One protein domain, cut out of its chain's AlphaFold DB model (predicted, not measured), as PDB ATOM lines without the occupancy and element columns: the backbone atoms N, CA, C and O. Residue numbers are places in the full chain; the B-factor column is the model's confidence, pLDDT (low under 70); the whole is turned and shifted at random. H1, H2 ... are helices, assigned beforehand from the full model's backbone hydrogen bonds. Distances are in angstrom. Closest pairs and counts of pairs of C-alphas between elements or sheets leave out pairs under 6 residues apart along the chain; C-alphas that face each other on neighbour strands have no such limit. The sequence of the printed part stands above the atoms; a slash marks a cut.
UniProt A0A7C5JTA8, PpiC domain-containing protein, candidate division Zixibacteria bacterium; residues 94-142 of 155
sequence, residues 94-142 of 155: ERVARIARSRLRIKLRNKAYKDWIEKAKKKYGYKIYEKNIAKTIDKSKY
ATOM      1  N   GLU A  94     223.072 197.437 297.747       81.25
ATOM      2  CA  GLU A  94     221.775 197.817 297.180       81.25
ATOM      3  C   GLU A  94     221.617 199.333 296.988       81.25
ATOM      4  O   GLU A  94     221.156 199.796 295.938       81.25
ATOM      5  N   ARG A  95     222.051 200.139 297.969       75.12
ATOM      6  CA  ARG A  95     221.981 201.604 297.878       75.12
ATOM      7  C   ARG A  95     222.936 202.142 296.821       75.12
ATOM      8  O   ARG A  95     222.552 203.040 296.068       75.12
ATOM      9  N   VAL A  96     224.148 201.597 296.746       83.81
ATOM     10  CA  VAL A  96     225.146 201.985 295.738       83.81
ATOM     11  C   VAL A  96     224.683 201.575 294.342       83.81
ATOM     12  O   VAL A  96     224.678 202.407 293.436       83.81
ATOM     13  N   ALA A  97     224.194 200.346 294.182       84.81
ATOM     14  CA  ALA A  97     223.672 199.804 292.935       84.81
ATOM     15  C   ALA A  97     222.488 200.624 292.416       84.81
ATOM     16  O   ALA A  97     222.436 200.952 291.232       84.81
ATOM     17  N   ARG A  98     221.560 201.040 293.290       86.31
ATOM     18  CA  ARG A  98     220.443 201.915 292.903       86.31
ATOM     19  C   ARG A  98     220.930 203.255 292.346       86.31
ATOM     20  O   ARG A  98     220.450 203.694 291.299       86.31
ATOM     21  N   ILE A  99     221.897 203.893 293.012       86.19
ATOM     22  CA  ILE A  99     222.482 205.165 292.557       86.19
ATOM     23  C   ILE A  99     223.230 204.964 291.232       86.19
ATOM     24  O   ILE A  99     223.031 205.742 290.296       86.19
ATOM     25  N   ALA A 100     224.042 203.912 291.128       87.44
ATOM     26  CA  ALA A 100     224.809 203.584 289.931       87.44
ATOM     27  C   ALA A 100     223.896 203.317 288.725       87.44
ATOM     28  O   ALA A 100     224.078 203.931 287.674       87.44
ATOM     29  N   ARG A 101     222.849 202.497 288.892       92.44
ATOM     30  CA  ARG A 101     221.833 202.237 287.857       92.44
ATOM     31  C   ARG A 101     221.120 203.514 287.429       92.44
ATOM     32  O   ARG A 101     220.910 203.721 286.239       92.44
ATOM     33  N   SER A 102     220.767 204.388 288.376       92.06
ATOM     34  CA  SER A 102     220.125 205.667 288.056       92.06
ATOM     35  C   SER A 102     221.031 206.560 287.202       92.06
ATOM     36  O   SER A 102     220.612 207.034 286.146       92.06
ATOM     37  N   ARG A 103     222.302 206.710 287.600       91.62
ATOM     38  CA  ARG A 103     223.309 207.468 286.839       91.62
ATOM     39  C   ARG A 103     223.536 206.880 285.447       91.62
ATOM     40  O   ARG A 103     223.540 207.623 284.467       91.62
ATOM     41  N   LEU A 104     223.669 205.557 285.346       94.12
ATOM     42  CA  LEU A 104     223.861 204.870 284.071       94.12
ATOM     43  C   LEU A 104     222.657 205.063 283.144       94.12
ATOM     44  O   LEU A 104     222.829 205.387 281.974       94.12
ATOM     45  N   ARG A 105     221.435 204.946 283.668       95.81
ATOM     46  CA  ARG A 105     220.202 205.162 282.903       95.81
ATOM     47  C   ARG A 105     220.092 206.584 282.360       95.81
ATOM     48  O   ARG A 105     219.687 206.748 281.213       95.81
ATOM     49  N   ILE A 106     220.468 207.599 283.143       94.38
ATOM     50  CA  ILE A 106     220.521 208.992 282.665       94.38
ATOM     51  C   ILE A 106     221.545 209.118 281.531       94.38
ATOM     52  O   ILE A 106     221.224 209.659 280.473       94.38
ATOM     53  N   LYS A 107     222.751 208.559 281.707       94.31
ATOM     54  CA  LYS A 107     223.806 208.577 280.681       94.31
ATOM     55  C   LYS A 107     223.348 207.911 279.377       94.31
ATOM     56  O   LYS A 107     223.492 208.499 278.308       94.31
ATOM     57  N   LEU A 108     222.757 206.718 279.467       96.19
ATOM     58  CA  LEU A 108     222.262 205.963 278.314       96.19
ATOM     59  C   LEU A 108     221.096 206.669 277.620       96.19
ATOM     60  O   LEU A 108     221.093 206.751 276.397       96.19
ATOM     61  N   ARG A 109     220.146 207.231 278.377       95.25
ATOM     62  CA  ARG A 109     219.027 208.001 277.815       95.25
ATOM     63  C   ARG A 109     219.521 209.220 277.042       95.25
ATOM     64  O   ARG A 109     219.083 209.436 275.919       95.25
ATOM     65  N   ASN A 110     220.460 209.977 277.609       94.62
ATOM     66  CA  ASN A 110     221.035 211.146 276.946       94.62
ATOM     67  C   ASN A 110     221.777 210.762 275.663       94.62
ATOM     68  O   ASN A 110     221.654 211.455 274.656       94.62
ATOM     69  N   LYS A 111     222.517 209.647 275.682       95.69
ATOM     70  CA  LYS A 111     223.177 209.115 274.487       95.69
ATOM     71  C   LYS A 111     222.156 208.691 273.429       95.69
ATOM     72  O   LYS A 111     222.240 209.153 272.301       95.69
ATOM     73  N   ALA A 112     221.165 207.882 273.802       95.94
ATOM     74  CA  ALA A 112     220.123 207.415 272.890       95.94
ATOM     75  C   ALA A 112     219.334 208.574 272.266       95.94
ATOM     76  O   ALA A 112     219.058 208.550 271.072       95.94
ATOM     77  N   TYR A 113     219.019 209.610 273.049       94.06
ATOM     78  CA  TYR A 113     218.349 210.810 272.553       94.06
ATOM     79  C   TYR A 113     219.202 211.566 271.526       94.06
ATOM     80  O   TYR A 113     218.707 211.892 270.449       94.06
ATOM     81  N   LYS A 114     220.491 211.791 271.814       94.81
ATOM     82  CA  LYS A 114     221.422 212.415 270.858       94.81
ATOM     83  C   LYS A 114     221.541 211.596 269.573       94.81
ATOM     84  O   LYS A 114     221.383 212.145 268.488       94.81
ATOM     85  N   ASP A 115     221.750 210.287 269.703       94.94
ATOM     86  CA  ASP A 115     221.876 209.370 268.568       94.94
ATOM     87  C   ASP A 115     220.591 209.369 267.713       94.94
ATOM     88  O   ASP A 115     220.654 209.342 266.483       94.94
ATOM     89  N   TRP A 116     219.417 209.434 268.349       94.25
ATOM     90  CA  TRP A 116     218.122 209.517 267.671       94.25
ATOM     91  C   TRP A 116     217.935 210.836 266.911       94.25
ATOM     92  O   TRP A 116     217.563 210.803 265.737       94.25
ATOM     93  N   ILE A 117     218.250 211.980 267.530       91.12
ATOM     94  CA  ILE A 117     218.178 213.297 266.879       91.12
ATOM     95  C   ILE A 117     219.093 213.357 265.654       91.12
ATOM     96  O   ILE A 117     218.664 213.800 264.589       91.12
ATOM     97  N   GLU A 118     220.331 212.877 265.768       90.00
ATOM     98  CA  GLU A 118     221.276 212.887 264.647       90.00
ATOM     99  C   GLU A 118     220.814 211.988 263.493       90.00
ATOM    100  O   GLU A 118     220.914 212.370 262.325       90.00
ATOM    101  N   LYS A 119     220.224 210.824 263.795       90.81
ATOM    102  CA  LYS A 119     219.603 209.970 262.771       90.81
ATOM    103  C   LYS A 119     218.412 210.654 262.098       90.81
ATOM    104  O   LYS A 119     218.299 210.591 260.876       90.81
ATOM    105  N   ALA A 120     217.545 211.316 262.864       88.81
ATOM    106  CA  ALA A 120     216.383 212.020 262.325       88.81
ATOM    107  C   ALA A 120     216.794 213.177 261.398       88.81
ATOM    108  O   ALA A 120     216.277 213.277 260.287       88.81
ATOM    109  N   LYS A 121     217.780 213.984 261.811       87.06
ATOM    110  CA  LYS A 121     218.353 215.070 260.999       87.06
ATOM    111  C   LYS A 121     218.895 214.574 259.659       87.06
ATOM    112  O   LYS A 121     218.603 215.173 258.628       87.06
ATOM    113  N   LYS A 122     219.667 213.479 259.673       87.12
ATOM    114  CA  LYS A 122     220.231 212.869 258.457       87.12
ATOM    115  C   LYS A 122     219.152 212.296 257.544       87.12
ATOM    116  O   LYS A 122     219.250 212.440 256.334       87.12
ATOM    117  N   LYS A 123     218.140 211.641 258.122       88.94
ATOM    118  CA  LYS A 123     217.089 210.962 257.359       88.94
ATOM    119  C   LYS A 123     216.149 211.937 256.658       88.94
ATOM    120  O   LYS A 123     215.771 211.685 255.522       88.94
ATOM    121  N   TYR A 124     215.733 212.997 257.344       82.25
ATOM    122  CA  TYR A 124     214.633 213.828 256.855       82.25
ATOM    123  C   TYR A 124     215.069 215.140 256.210       82.25
ATOM    124  O   TYR A 124     214.236 215.793 255.592       82.25
ATOM    125  N   GLY A 125     216.351 215.511 256.284       77.56
ATOM    126  CA  GLY A 125     216.794 216.839 255.874       77.56
ATOM    127  C   GLY A 125     216.152 217.917 256.755       77.56
ATOM    128  O   GLY A 125     215.019 217.810 257.220       77.56
ATOM    129  N   TYR A 126     216.882 218.976 257.061       74.50
ATOM    130  CA  TYR A 126     216.302 220.073 257.825       74.50
ATOM    131  C   TYR A 126     216.891 221.389 257.348       74.50
ATOM    132  O   TYR A 126     218.064 221.471 256.990       74.50
ATOM    133  N   LYS A 127     216.053 222.424 257.331       78.56
ATOM    134  CA  LYS A 127     216.452 223.788 257.004       78.56
ATOM    135  C   LYS A 127     216.031 224.680 258.159       78.56
ATOM    136  O   LYS A 127     214.843 224.871 258.403       78.56
ATOM    137  N   ILE A 128     217.015 225.173 258.904       76.75
ATOM    138  CA  ILE A 128     216.776 226.107 260.004       76.75
ATOM    139  C   ILE A 128     216.709 227.510 259.407       76.75
ATOM    140  O   ILE A 128     217.696 228.023 258.885       76.75
ATOM    141  N   TYR A 129     215.541 228.146 259.479       80.12
ATOM    142  CA  TYR A 129     215.369 229.542 259.076       80.12
ATOM    143  C   TYR A 129     215.687 230.469 260.254       80.12
ATOM    144  O   TYR A 129     214.791 231.064 260.852       80.12
ATOM    145  N   GLU A 130     216.970 230.587 260.600       79.38
ATOM    146  CA  GLU A 130     217.443 231.340 261.775       79.38
ATOM    147  C   GLU A 130     216.903 232.776 261.832       79.38
ATOM    148  O   GLU A 130     216.488 233.243 262.891       79.38
ATOM    149  N   LYS A 131     216.808 233.455 260.678       80.38
ATOM    150  CA  LYS A 131     216.254 234.817 260.568       80.38
ATOM    151  C   LYS A 131     214.790 234.922 261.013       80.38
ATOM    152  O   LYS A 131     214.383 235.982 261.476       80.38
ATOM    153  N   ASN A 132     214.003 233.855 260.869       78.00
ATOM    154  CA  ASN A 132     212.599 233.830 261.289       78.00
ATOM    155  C   ASN A 132     212.489 233.532 262.786       78.00
ATOM    156  O   ASN A 132     211.707 234.173 263.480       78.00
ATOM    157  N   ILE A 133     213.333 232.631 263.295       78.19
ATOM    158  CA  ILE A 133     213.405 232.308 264.725       78.19
ATOM    159  C   ILE A 133     213.858 233.539 265.522       78.19
ATOM    160  O   ILE A 133     213.237 233.887 266.524       78.19
ATOM    161  N   ALA A 134     214.867 234.266 265.040       76.44
ATOM    162  CA  ALA A 134     215.376 235.475 265.687       76.44
ATOM    163  C   ALA A 134     214.311 236.570 265.873       76.44
ATOM    164  O   ALA A 134     214.385 237.323 266.838       76.44
ATOM    165  N   LYS A 135     213.308 236.644 264.984       79.44
ATOM    166  CA  LYS A 135     212.189 237.598 265.086       79.44
ATOM    167  C   LYS A 135     211.162 237.214 266.152       79.44
ATOM    168  O   LYS A 135     210.442 238.076 266.633       79.44
ATOM    169  N   THR A 136     211.090 235.931 266.508       77.50
ATOM    170  CA  THR A 136     210.181 235.414 267.547       77.50
ATOM    171  C   THR A 136     210.788 235.427 268.950       77.50
ATOM    172  O   THR A 136     210.088 235.165 269.924       77.50
ATOM    173  N   ILE A 137     212.087 235.723 269.068       77.75
ATOM    174  CA  ILE A 137     212.778 235.805 270.354       77.75
ATOM    175  C   ILE A 137     212.657 237.233 270.882       77.75
ATOM    176  O   ILE A 137     213.267 238.161 270.353       77.75
ATOM    177  N   ASP A 138     211.909 237.390 271.968       80.56
ATOM    178  CA  ASP A 138     211.905 238.613 272.760       80.56
ATOM    179  C   ASP A 138     213.220 238.717 273.549       80.56
ATOM    180  O   ASP A 138     213.395 238.096 274.602       80.56
ATOM    181  N   LYS A 139     214.177 239.469 272.996       69.94
ATOM    182  CA  LYS A 139     215.517 239.635 273.578       69.94
ATOM    183  C   LYS A 139     215.490 240.323 274.945       69.94
ATOM    184  O   LYS A 139     216.361 240.031 275.760       69.94
ATOM    185  N   SER A 140     214.464 241.127 275.237       72.56
ATOM    186  CA  SER A 140     214.322 241.817 276.528       72.56
ATOM    187  C   SER A 140     214.157 240.848 277.710       72.56
ATOM    188  O   SER A 140     214.510 241.174 278.838       72.56
ATOM    189  N   LYS A 141     213.713 239.607 277.456       69.38
ATOM    190  CA  LYS A 141     213.612 238.540 278.471       69.38
ATOM    191  C   LYS A 141     214.953 237.906 278.853       69.38
ATOM    192  O   LYS A 141     214.994 237.088 279.774       69.38
ATOM    193  N   TYR A 142     216.029 238.239 278.141       67.44
ATOM    194  CA  TYR A 142     217.356 237.640 278.310       67.44
ATOM    195  C   TYR A 142     218.473 238.676 278.510       67.44
ATOM    196  O   TYR A 142     219.614 238.293 278.774       67.44
TER     197      TYR A 142
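Overview. This is residues 94 to 142 of the 155 residues of the protein "PpiC domain-containing protein" of candidate division Zixibacteria bacterium (UniProt A0A7C5JTA8). The printed part makes an open, uneven V: one long helix, H1, forms the longer arm, and past its end at Tyr 124 the backbone turns into a shorter arm, residues 125 to 142, that holds the small helix H2. The two arms do not fold onto each other, and residues 94 to 142 stand free. The printed part has 49 residues with two named helices, H1 then H2, and no named strand; its class is all helix. It is extended, with a radius of gyration of the C-alphas of 18.4 A, and only just flat, spanning 52 by 35 by 7 A.

Arrangement. H1, residues 94 to 124, and H2, residues 130 to 136, are apart, with no C-alpha of the one within 8 A of the other. A tight link of 5 residues joins them. In H1 every O i to N i+4 pair is within hydrogen-bond range; in H2 1 of 3 is, beside 3 of 4 O i to N i+3 pairs.

Along the chain. H1 runs 44.0 A from C-alpha 94 at (221.775, 197.817, 297.180) to C-alpha 124 at (214.633, 213.828, 256.855). H2 measures 10.1 A and ends at C-alpha 136, (210.181, 235.414, 267.547).

Size, cuts and confidence. The two C-alphas farthest apart, those of Glu 94 and Lys 131, are 52.3 A apart. The printed part has no cut. Residues 139, 141 and 142 have pLDDT under 70.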